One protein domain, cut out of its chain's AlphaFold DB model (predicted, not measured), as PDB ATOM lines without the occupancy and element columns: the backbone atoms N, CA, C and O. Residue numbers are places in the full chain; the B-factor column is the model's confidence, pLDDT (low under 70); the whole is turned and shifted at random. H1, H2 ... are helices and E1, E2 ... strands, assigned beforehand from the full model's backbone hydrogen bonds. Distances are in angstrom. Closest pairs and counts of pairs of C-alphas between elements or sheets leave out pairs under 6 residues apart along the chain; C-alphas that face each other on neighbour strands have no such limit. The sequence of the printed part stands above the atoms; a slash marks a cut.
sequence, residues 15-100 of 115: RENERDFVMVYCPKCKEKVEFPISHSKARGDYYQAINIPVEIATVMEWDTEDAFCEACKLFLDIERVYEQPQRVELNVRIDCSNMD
ATOM      1  N   ARG A  15     253.651   3.832  80.681       67.69
ATOM      2  CA  ARG A  15     253.153   4.886  79.775       67.69
ATOM      3  C   ARG A  15     254.237   5.493  78.890       67.69
ATOM      4  O   ARG A  15     253.936   5.898  77.769       67.69
ATOM      5  N   GLU A  16     255.470   5.581  79.379       64.25
ATOM      6  CA  GLU A  16     256.611   6.043  78.579       64.25
ATOM      7  C   GLU A  16     257.030   5.001  77.534       64.25
ATOM      8  O   GLU A  16     257.424   5.379  76.438       64.25
ATOM      9  N   ASN A  17     256.864   3.702  77.804       69.06
ATOM     10  CA  ASN A  17     257.166   2.646  76.828       69.06
ATOM     11  C   ASN A  17     256.121   2.511  75.710       69.06
ATOM     12  O   ASN A  17     256.394   1.882  74.691       69.06
ATOM     13  N   GLU A  18     254.924   3.072  75.880       79.25
ATOM     14  CA  GLU A  18     253.857   3.011  74.871       79.25
ATOM     15  C   GLU A  18     254.079   3.971  73.693       79.25
ATOM     16  O   GLU A  18     253.394   3.858  72.671       79.25
ATOM     17  N   ARG A  19     255.003   4.931  73.822       87.69
ATOM     18  CA  ARG A  19     255.242   5.974  72.820       87.69
ATOM     19  C   ARG A  19     256.728   6.226  72.648       87.69
ATOM     20  O   ARG A  19     257.459   6.312  73.621       87.69
ATOM     21  N   ASP A  20     257.141   6.420  71.408       92.56
ATOM     22  CA  ASP A  20     258.477   6.929  71.106       92.56
ATOM     23  C   ASP A  20     258.390   8.445  70.886       92.56
ATOM     24  O   ASP A  20     257.300   9.004  70.773       92.56
ATOM     25  N   PHE A  21     259.518   9.143  70.824       93.19
ATOM     26  CA  PHE A  21     259.556  10.597  70.669       93.19
ATOM     27  C   PHE A  21     260.375  10.996  69.452       93.19
ATOM     28  O   PHE A  21     261.448  10.448  69.196       93.19
ATOM     29  N   VAL A  22     259.898  11.993  68.708       94.06
ATOM     30  CA  VAL A  22     260.632  12.570  67.580       94.06
ATOM     31  C   VAL A  22     261.064  13.987  67.911       94.06
ATOM     32  O   VAL A  22     260.273  14.839  68.304       94.06
ATOM     33  N   MET A  23     262.351  14.241  67.698       93.69
ATOM     34  CA  MET A  23     262.981  15.541  67.832       93.69
ATOM     35  C   MET A  23     263.071  16.244  66.475       93.69
ATOM     36  O   MET A  23     263.698  15.744  65.531       93.69
ATOM     37  N   VAL A  24     262.524  17.457  66.415       92.31
ATOM     38  CA  VAL A  24     262.642  18.402  65.298       92.31
ATOM     39  C   VAL A  24     263.173  19.749  65.786       92.31
ATOM     40  O   VAL A  24     263.160  20.061  66.974       92.31
ATOM     41  N   TYR A  25     263.638  20.577  64.852       91.94
ATOM     42  CA  TYR A  25     264.024  21.955  65.139       91.94
ATOM     43  C   TYR A  25     262.999  22.913  64.548       91.94
ATOM     44  O   TYR A  25     262.688  22.840  63.358       91.94
ATOM     45  N   CYS A  26     262.512  23.854  65.356       91.12
ATOM     46  CA  CYS A  26     261.595  24.881  64.885       91.12
ATOM     47  C   CYS A  26     262.269  25.711  63.775       91.12
ATOM     48  O   CYS A  26     263.336  26.296  64.002       91.12
ATOM     49  N   PRO A  27     261.655  25.862  62.588       90.88
ATOM     50  CA  PRO A  27     262.273  26.595  61.488       90.88
ATOM     51  C   PRO A  27     262.493  28.079  61.817       90.88
ATOM     52  O   PRO A  27     263.451  28.664  61.302       90.88
ATOM     53  N   LYS A  28     261.661  28.655  62.700       91.12
ATOM     54  CA  LYS A  28     261.660  30.078  63.079       91.12
ATOM     55  C   LYS A  28     262.698  30.435  64.145       91.12
ATOM     56  O   LYS A  28     263.473  31.358  63.926       91.12
ATOM     57  N   CYS A  29     262.710  29.743  65.286       92.19
ATOM     58  CA  CYS A  29     263.610  30.064  66.408       92.19
ATOM     59  C   CYS A  29     264.792  29.108  66.570       92.19
ATOM     60  O   CYS A  29     265.671  29.394  67.371       92.19
ATOM     61  N   LYS A  30     264.827  28.001  65.818       91.69
ATOM     62  CA  LYS A  30     265.834  26.934  65.941       91.69
ATOM     63  C   LYS A  30     265.838  26.211  67.287       91.69
ATOM     64  O   LYS A  30     266.721  25.393  67.511       91.69
ATOM     65  N   GLU A  31     264.840  26.453  68.135       91.81
ATOM     66  CA  GLU A  31     264.655  25.665  69.346       91.81
ATOM     67  C   GLU A  31     264.238  24.240  69.020       91.81
ATOM     68  O   GLU A  31     263.571  23.963  68.012       91.81
ATOM     69  N   LYS A  32     264.655  23.351  69.910       92.31
ATOM     70  CA  LYS A  32     264.331  21.938  69.868       92.31
ATOM     71  C   LYS A  32     262.864  21.743  70.257       92.31
ATOM     72  O   LYS A  32     262.401  22.311  71.241       92.31
ATOM     73  N   VAL A  33     262.147  20.941  69.479       92.06
ATOM     74  CA  VAL A  33     260.765  20.533  69.746       92.06
ATOM     75  C   VAL A  33     260.719  19.015  69.721       92.06
ATOM     76  O   VAL A  33     261.228  18.392  68.789       92.06
ATOM     77  N   GLU A  34     260.142  18.433  70.762       93.50
ATOM     78  CA  GLU A  34     259.937  16.996  70.895       93.50
ATOM     79  C   GLU A  34     258.442  16.735  70.955       93.50
ATOM     80  O   GLU A  34     257.723  17.439  71.663       93.50
ATOM     81  N   PHE A  35     257.983  15.737  70.213       92.44
ATOM     82  CA  PHE A  35     256.592  15.312  70.246       92.44
ATOM     83  C   PHE A  35     256.515  13.781  70.232       92.44
ATOM     84  O   PHE A  35     257.381  13.127  69.636       92.44
ATOM     85  N   PRO A  36     255.520  13.195  70.915       92.94
ATOM     86  CA  PRO A  36     255.320  11.758  70.930       92.94
ATOM     87  C   PRO A  36     254.836  11.233  69.573       92.94
ATOM     88  O   PRO A  36     254.031  11.857  68.882       92.94
ATOM     89  N   ILE A  37     255.284  10.031  69.238       92.88
ATOM     90  CA  ILE A  37     254.814   9.215  68.125       92.88
ATOM     91  C   ILE A  37     254.314   7.864  68.648       92.88
ATOM     92  O   ILE A  37     254.822   7.318  69.627       92.88
ATOM     93  N   SER A  38     253.310   7.306  67.979       91.62
ATOM     94  CA  SER A  38     252.718   6.006  68.306       91.62
ATOM     95  C   SER A  38     253.000   4.998  67.193       91.62
ATOM     96  O   SER A  38     252.802   5.296  66.016       91.62
ATOM     97  N   HIS A  39     253.460   3.798  67.557       90.88
ATOM     98  CA  HIS A  39     253.569   2.636  66.668       90.88
ATOM     99  C   HIS A  39     253.645   1.333  67.477       90.88
ATOM    100  O   HIS A  39     253.975   1.326  68.658       90.88
ATOM    101  N   SER A  40     253.408   0.193  66.823       86.50
ATOM    102  CA  SER A  40     253.358  -1.136  67.465       86.50
ATOM    103  C   SER A  40     254.672  -1.620  68.093       86.50
ATOM    104  O   SER A  40     254.679  -2.625  68.800       86.50
ATOM    105  N   LYS A  41     255.786  -0.942  67.802       85.88
ATOM    106  CA  LYS A  41     257.129  -1.266  68.304       85.88
ATOM    107  C   LYS A  41     257.669  -0.210  69.277       85.88
ATOM    108  O   LYS A  41     258.875  -0.220  69.497       85.88
ATOM    109  N   ALA A  42     256.823   0.692  69.782       87.88
ATOM    110  CA  ALA A  42     257.248   1.740  70.705       87.88
ATOM    111  C   ALA A  42     257.850   1.137  71.984       87.88
ATOM    112  O   ALA A  42     257.439   0.057  72.426       87.88
ATOM    113  N   ARG A  43     258.887   1.799  72.499       88.12
ATOM    114  CA  ARG A  43     259.692   1.396  73.662       88.12
ATOM    115  C   ARG A  43     260.189   2.589  74.487       88.12
ATOM    116  O   ARG A  43     261.067   2.402  75.323       88.12
ATOM    117  N   GLY A  44     259.681   3.796  74.244       87.31
ATOM    118  CA  GLY A  44     260.208   5.014  74.863       87.31
ATOM    119  C   GLY A  44     261.482   5.530  74.192       87.31
ATOM    120  O   GLY A  44     262.260   6.255  74.813       87.31
ATOM    121  N   ASP A  45     261.737   5.144  72.938       90.38
ATOM    122  CA  ASP A  45     262.934   5.551  72.205       90.38
ATOM    123  C   ASP A  45     262.819   6.998  71.696       90.38
ATOM    124  O   ASP A  45     261.737   7.508  71.406       90.38
ATOM    125  N   TYR A  46     263.966   7.664  71.540       92.12
ATOM    126  CA  TYR A  46     264.054   9.024  71.005       92.12
ATOM    127  C   TYR A  46     264.734   9.017  69.638       92.12
ATOM    128  O   TYR A  46     265.894   8.621  69.503       92.12
ATOM    129  N   TYR A  47     264.042   9.542  68.629       92.62
ATOM    130  CA  TYR A  47     264.545   9.663  67.266       92.62
ATOM    131  C   TYR A  47     264.741  11.118  66.865       92.62
ATOM    132  O   TYR A  47     263.980  12.012  67.230       92.62
ATOM    133  N   GLN A  48     265.747  11.364  66.032       90.69
ATOM    134  CA  GLN A  48     265.860  12.621  65.304       90.69
ATOM    135  C   GLN A  48     265.113  12.485  63.976       90.69
ATOM    136  O   GLN A  48     265.253  11.465  63.307       90.69
ATOM    137  N   ALA A  49     264.382  13.518  63.546       88.25
ATOM    138  CA  ALA A  49     263.537  13.444  62.346       88.25
ATOM    139  C   ALA A  49     264.254  13.009  61.050       88.25
ATOM    140  O   ALA A  49     263.629  12.433  60.168       88.25
ATOM    141  N   ILE A  50     265.565  13.245  60.941       86.06
ATOM    142  CA  ILE A  50     266.388  12.832  59.788       86.06
ATOM    143  C   ILE A  50     266.852  11.368  59.841       86.06
ATOM    144  O   ILE A  50     267.411  10.872  58.868       86.06
ATOM    145  N   ASN A  51     266.691  10.692  60.979       86.56
ATOM    146  CA  ASN A  51     267.234   9.358  61.231       86.56
ATOM    147  C   ASN A  51     266.201   8.469  61.934       86.56
ATOM    148  O   ASN A  51     266.460   7.890  62.988       86.56
ATOM    149  N   ILE A  52     265.006   8.402  61.353       88.19
ATOM    150  CA  ILE A  52     263.960   7.479  61.787       88.19
ATOM    151  C   ILE A  52     264.101   6.198  60.951       88.19
ATOM    152  O   ILE A  52     264.115   6.284  59.718       88.19
ATOM    153  N   PRO A  53     264.197   5.006  61.571       87.25
ATOM    154  CA  PRO A  53     264.196   3.746  60.838       87.25
ATOM    155  C   PRO A  53     262.983   3.643  59.907       87.25
ATOM    156  O   PRO A  53     261.863   3.947  60.311       87.25
ATOM    157  N   VAL A  54     263.182   3.168  58.674       85.88
ATOM    158  CA  VAL A  54     262.120   3.097  57.645       85.88
ATOM    159  C   VAL A  54     260.896   2.311  58.130       85.88
ATOM    160  O   VAL A  54     259.757   2.699  57.873       85.88
ATOM    161  N   GLU A  55     261.125   1.232  58.879       85.75
ATOM    162  CA  GLU A  55     260.063   0.418  59.479       85.75
ATOM    163  C   GLU A  55     259.168   1.197  60.448       85.75
ATOM    164  O   GLU A  55     258.006   0.845  60.598       85.75
ATOM    165  N   ILE A  56     259.702   2.229  61.106       88.69
ATOM    166  CA  ILE A  56     258.968   3.097  62.034       88.69
ATOM    167  C   ILE A  56     258.373   4.277  61.265       88.69
ATOM    168  O   ILE A  56     257.184   4.546  61.383       88.69
ATOM    169  N   ALA A  57     259.161   4.927  60.403       86.88
ATOM    170  CA  ALA A  57     258.738   6.095  59.627       86.88
ATOM    171  C   ALA A  57     257.479   5.842  58.774       86.88
ATOM    172  O   ALA A  57     256.699   6.761  58.530       86.88
ATOM    173  N   THR A  58     257.279   4.594  58.336       86.06
ATOM    174  CA  THR A  58     256.129   4.161  57.525       86.06
ATOM    175  C   THR A  58     254.842   3.934  58.314       86.06
ATOM    176  O   THR A  58     253.767   4.010  57.724       86.06
ATOM    177  N   VAL A  59     254.928   3.656  59.618       89.19
ATOM    178  CA  VAL A  59     253.776   3.276  60.460       89.19
ATOM    179  C   VAL A  59     253.541   4.220  61.636       89.19
ATOM    180  O   VAL A  59     252.522   4.099  62.302       89.19
ATOM    181  N   MET A  60     254.482   5.124  61.922       89.19
ATOM    182  CA  MET A  60     254.370   6.063  63.032       89.19
ATOM    183  C   MET A  60     253.216   7.036  62.812       89.19
ATOM    184  O   MET A  60     253.072   7.592  61.721       89.19
ATOM    185  N   GLU A  61     252.449   7.299  63.859       90.31
ATOM    186  CA  GLU A  61     251.369   8.285  63.890       90.31
ATOM    187  C   GLU A  61     251.642   9.315  64.992       90.31
ATOM    188  O   GLU A  61     252.235   8.985  66.017       90.31
ATOM    189  N   TRP A  62     251.230  10.564  64.785       91.12
ATOM    190  CA  TRP A  62     251.306  11.626  65.790       91.12
ATOM    191  C   TRP A  62     250.095  12.542  65.669       91.12
ATOM    192  O   TRP A  62     249.489  12.636  64.597       91.12
ATOM    193  N   ASP A  63     249.760  13.221  66.762       88.88
ATOM    194  CA  ASP A  63     248.768  14.289  66.752       88.88
ATOM    195  C   ASP A  63     249.430  15.597  66.296       88.88
ATOM    196  O   ASP A  63     250.533  15.943  66.723       88.88
ATOM    197  N   THR A  64     248.767  16.354  65.427       84.56
ATOM    198  CA  THR A  64     249.264  17.664  64.989       84.56
ATOM    199  C   THR A  64     249.297  18.686  66.124       84.56
ATOM    200  O   THR A  64     250.068  19.643  66.054       84.56
ATOM    201  N   GLU A  65     248.490  18.494  67.172       86.81
ATOM    202  CA  GLU A  65     248.501  19.364  68.353       86.81
ATOM    203  C   GLU A  65     249.748  19.158  69.227       86.81
ATOM    204  O   GLU A  65     250.195  20.099  69.887       86.81
ATOM    205  N   ASP A  66     250.361  17.972  69.171       87.06
ATOM    206  CA  ASP A  66     251.552  17.636  69.957       87.06
ATOM    207  C   ASP A  66     252.826  18.304  69.408       87.06
ATOM    208  O   ASP A  66     253.786  18.553  70.139       87.06
ATOM    209  N   ALA A  67     252.844  18.651  68.119       86.75
ATOM    210  CA  ALA A  67     253.967  19.310  67.458       86.75
ATOM    211  C   ALA A  67     253.984  20.830  67.735       86.75
ATOM    212  O   ALA A  67     253.896  21.654  66.824       86.75
ATOM    213  N   PHE A  68     254.102  21.229  69.003       90.88
ATOM    214  CA  PHE A  68     254.051  22.632  69.425       90.88
ATOM    215  C   PHE A  68     255.419  23.187  69.840       90.88
ATOM    216  O   PHE A  68     256.120  22.643  70.689       90.88
ATOM    217  N   CYS A  69     255.799  24.337  69.280       90.94
ATOM    218  CA  CYS A  69     257.000  25.053  69.693       90.94
ATOM    219  C   CYS A  69     256.694  26.045  70.822       90.94
ATOM    220  O   CYS A  69     256.138  27.117  70.569       90.94
ATOM    221  N   GLU A  70     257.151  25.756  72.042       90.69
ATOM    222  CA  GLU A  70     256.929  26.618  73.215       90.69
ATOM    223  C   GLU A  70     257.564  28.010  73.085       90.69
ATOM    224  O   GLU A  70     256.977  29.013  73.498       90.69
ATOM    225  N   ALA A  71     258.736  28.101  72.449       91.00
ATOM    226  CA  ALA A  71     259.462  29.360  72.298       91.00
ATOM    227  C   ALA A  71     258.763  30.339  71.341       91.00
ATOM    228  O   ALA A  71     258.705  31.543  71.594       91.00
ATOM    229  N   CYS A  72     258.222  29.833  70.229       91.06
ATOM    230  CA  CYS A  72     257.521  30.654  69.236       91.06
ATOM    231  C   CYS A  72     256.007  30.703  69.429       91.06
ATOM    232  O   CYS A  72     255.363  31.541  68.797       91.06
ATOM    233  N   LYS A  73     255.457  29.812  70.259       91.56
ATOM    234  CA  LYS A  73     254.023  29.551  70.411       91.56
ATOM    235  C   LYS A  73     253.334  29.237  69.082       91.56
ATOM    236  O   LYS A  73     252.264  29.765  68.789       91.56
ATOM    237  N   LEU A  74     253.994  28.432  68.253       89.56
ATOM    238  CA  LEU A  74     253.502  28.029  66.938       89.56
ATOM    239  C   LEU A  74     253.427  26.509  66.863       89.56
ATOM    240  O   LEU A  74     254.362  25.831  67.289       89.56
ATOM    241  N   PHE A  75     252.350  26.012  66.265       90.31
ATOM    242  CA  PHE A  75     252.253  24.624  65.834       90.31
ATOM    243  C   PHE A  75     253.139  24.413  64.606       90.31
ATOM    244  O   PHE A  75     253.227  25.281  63.730       90.31
ATOM    245  N   LEU A  76     253.845  23.290  64.587       87.94
ATOM    246  CA  LEU A  76     254.688  22.864  63.487       87.94
ATOM    247  C   LEU A  76     253.886  21.908  62.614       87.94
ATOM    248  O   LEU A  76     253.410  20.880  63.084       87.94
ATOM    249  N   ASP A  77     253.767  22.254  61.339       88.50
ATOM    250  CA  ASP A  77     253.228  21.348  60.335       88.50
ATOM    251  C   ASP A  77     254.358  20.430  59.853       88.50
ATOM    252  O   ASP A  77     255.410  20.907  59.415       88.50
ATOM    253  N   ILE A  78     254.181  19.122  60.030       87.00
ATOM    254  CA  ILE A  78     255.211  18.111  59.780       87.00
ATOM    255  C   ILE A  78     254.722  17.214  58.650       87.00
ATOM    256  O   ILE A  78     253.722  16.515  58.781       87.00
ATOM    257  N   GLU A  79     255.464  17.189  57.548       85.25
ATOM    258  CA  GLU A  79     255.179  16.331  56.400       85.25
ATOM    259  C   GLU A  79     256.201  15.190  56.308       85.25
ATOM    260  O   GLU A  79     257.393  15.370  56.573       85.25
ATOM    261  N   ARG A  80     255.748  13.997  55.900       84.38
ATOM    262  CA  ARG A  80     256.641  12.859  55.629       84.38
ATOM    263  C   ARG A  80     257.210  12.990  54.217       84.38
ATOM    264  O   ARG A  80     256.462  12.914  53.245       84.38
ATOM    265  N   VAL A  81     258.529  13.107  54.102       81.50
ATOM    266  CA  VAL A  81     259.239  13.062  52.818       81.50
ATOM    267  C   VAL A  81     260.046  11.770  52.754       81.50
ATOM    268  O   VAL A  81     260.942  11.550  53.564       81.50
ATOM    269  N   TYR A  82     259.718  10.902  51.796       76.00
ATOM    270  CA  TYR A  82     260.433   9.644  51.580       76.00
ATOM    271  C   TYR A  82     261.464   9.815  50.459       76.00
ATOM    272  O   TYR A  82     261.116   9.830  49.278       76.00
ATOM    273  N   GLU A  83     262.745   9.909  50.812       66.56
ATOM    274  CA  GLU A  83     263.840   9.839  49.840       66.56
ATOM    275  C   GLU A  83     264.143   8.359  49.535       66.56
ATOM    276  O   GLU A  83     264.816   7.679  50.298       66.56
ATOM    277  N   GLN A  84     263.520   7.856  48.460       60.62
ATOM    278  CA  GLN A  84     263.639   6.539  47.798       60.62
ATOM    279  C   GLN A  84     264.309   5.372  48.572       60.62
ATOM    280  O   GLN A  84     265.527   5.380  48.768       60.62
ATOM    281  N   PRO A  85     263.590   4.263  48.864       60.94
ATOM    282  CA  PRO A  85     264.251   3.019  49.255       60.94
ATOM    283  C   PRO A  85     265.167   2.528  48.119       60.94
ATOM    284  O   PRO A  85     264.776   2.523  46.949       60.94
ATOM    285  N   GLN A  86     266.400   2.137  48.462       57.59
ATOM    286  CA  GLN A  86     267.415   1.671  47.512       57.59
ATOM    287  C   GLN A  86     266.859   0.588  46.578       57.59
ATOM    288  O   GLN A  86     266.233  -0.380  47.014       57.59
ATOM    289  N   ARG A  87     267.117   0.741  45.276       49.94
ATOM    290  CA  ARG A  87     266.744  -0.229  44.244       49.94
ATOM    291  C   ARG A  87     267.467  -1.553  44.499       49.94
ATOM    292  O   ARG A  87     268.654  -1.678  44.218       49.94
ATOM    293  N   VAL A  88     266.743  -2.539  45.020       62.53
ATOM    294  CA  VAL A  88     267.239  -3.910  45.162       62.53
ATOM    295  C   VAL A  88     267.186  -4.580  43.790       62.53
ATOM    296  O   VAL A  88     266.112  -4.887  43.276       62.53
ATOM    297  N   GLU A  89     268.349  -4.799  43.180       56.72
ATOM    298  CA  GLU A  89     268.475  -5.650  41.997       56.72
ATOM    299  C   GLU A  89     268.728  -7.096  42.431       56.72
ATOM    300  O   GLU A  89     269.804  -7.446  42.920       56.72
ATOM    301  N   LEU A  90     267.725  -7.953  42.249       75.50
ATOM    302  CA  LEU A  90     267.869  -9.390  42.448       75.50
ATOM    303  C   LEU A  90     268.516 -10.002  41.201       75.50
ATOM    304  O   LEU A  90     267.917 -10.030  40.127       75.50
ATOM    305  N   ASN A  91     269.733 -10.516  41.349       70.44
ATOM    306  CA  ASN A  91     270.375 -11.316  40.314       70.44
ATOM    307  C   ASN A  91     269.931 -12.774  40.454       70.44
ATOM    308  O   ASN A  91     270.348 -13.471  41.379       70.44
ATOM    309  N   VAL A  92     269.090 -13.233  39.529       77.75
ATOM    310  CA  VAL A  92     268.619 -14.622  39.481       77.75
ATOM    311  C   VAL A  92     269.608 -15.456  38.673       77.75
ATOM    312  O   VAL A  92     269.958 -15.108  37.546       77.75
ATOM    313  N   ARG A  93     270.057 -16.572  39.247       82.94
ATOM    314  CA  ARG A  93     270.824 -17.608  38.546       82.94
ATOM    315  C   ARG A  93     270.016 -18.895  38.544       82.94
ATOM    316  O   ARG A  93     269.229 -19.132  39.456       82.94
ATOM    317  N   ILE A  94     270.219 -19.703  37.511       79.56
ATOM    318  CA  ILE A  94     269.663 -21.051  37.453       79.56
ATOM    319  C   ILE A  94     270.380 -21.889  38.511       79.56
ATOM    320  O   ILE A  94     271.610 -21.953  38.526       79.56
ATOM    321  N   ASP A  95     269.605 -22.491  39.405       77.81
ATOM    322  CA  ASP A  95     270.112 -23.469  40.355       77.81
ATOM    323  C   ASP A  95     270.292 -24.810  39.636       77.81
ATOM    324  O   ASP A  95     269.323 -25.499  39.312       77.81
ATOM    325  N   CYS A  96     271.545 -25.150  39.342       77.19
ATOM    326  CA  CYS A  96     271.899 -26.402  38.682       77.19
ATOM    327  C   CYS A  96     272.079 -27.571  39.668       77.19
ATOM    328  O   CYS A  96     272.488 -28.646  39.244       77.19
ATOM    329  N   SER A  97     271.804 -27.395  40.969       80.25
ATOM    330  CA  SER A  97     272.054 -28.426  41.993       80.25
ATOM    331  C   SER A  97     271.248 -29.717  41.807       80.25
ATOM    332  O   SER A  97     271.713 -30.779  42.204       80.25
ATOM    333  N   ASN A  98     270.074 -29.633  41.175       77.00
ATOM    334  CA  ASN A  98     269.209 -30.772  40.839       77.00
ATOM    335  C   ASN A  98     269.089 -30.994  39.324       77.00
ATOM    336  O   ASN A  98     268.132 -31.616  38.863       77.00
ATOM    337  N   MET A  99     270.002 -30.431  38.531       76.50
ATOM    338  CA  MET A  99     270.052 -30.745  37.107       76.50
ATOM    339  C   MET A  99     270.776 -32.067  36.915       76.50
ATOM    340  O   MET A  99     271.808 -32.299  37.545       76.50
ATOM    341  N   ASP A 100     270.234 -32.912  36.035       71.56
ATOM    342  CA  ASP A 100     270.931 -34.118  35.603       71.56
ATOM    343  C   ASP A 100     272.333 -33.714  35.140       71.56
ATOM    344  O   ASP A 100     272.474 -32.729  34.396       71.56
TER     345      ASP A 100
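What this domain is: This is residues 15 to 100 of the 115 residues of an uncharacterized protein of Euryarchaeota archaeon (UniProt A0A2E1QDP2). Little regular structure is here: a small three-stranded sheet with loops and one short helix, H1, forms a body from which a tail, residues 86 to 100, sticks out and makes the length. Of 86 printed residues, only 19 are in named elements, E1, E2, E3, then H1, a mixed class. The sheet runs E2, E1, E3, mixed. The whole is extended, with radius of gyration of the C-alphas 19.7 A and spans of 74 by 30 by 16 A.

How they stand to each other: Start at inner strand E1, residues 20 to 25. Its antiparallel hairpin partner is E2, residues 32 to 37; find N 22 and O 35 2.9 A apart. Its parallel neighbour is E3, residues 46 to 48, with N 23 and O 47 2.8 A apart. H1, residues 54 to 57, is not on the sheet; it is too short for an O i to N i+4 pair, and its one O i to N i+3 pair is within range.

Where its parts are: Find C-alpha 20 at (258.477, 6.929, 71.106); E1 runs 17.1 A, E2 16.0 A, E3 7.0 A. H1, 4.9 A, ends at C-alpha 57, (258.738, 6.095, 59.627).

The domain as a whole: The farthest C-alphas, Lys 73 and Asp 100, are 74.5 A apart. The printed part has no cut. Confidence is under 70 at residues 15 to 17 and 83 to 89.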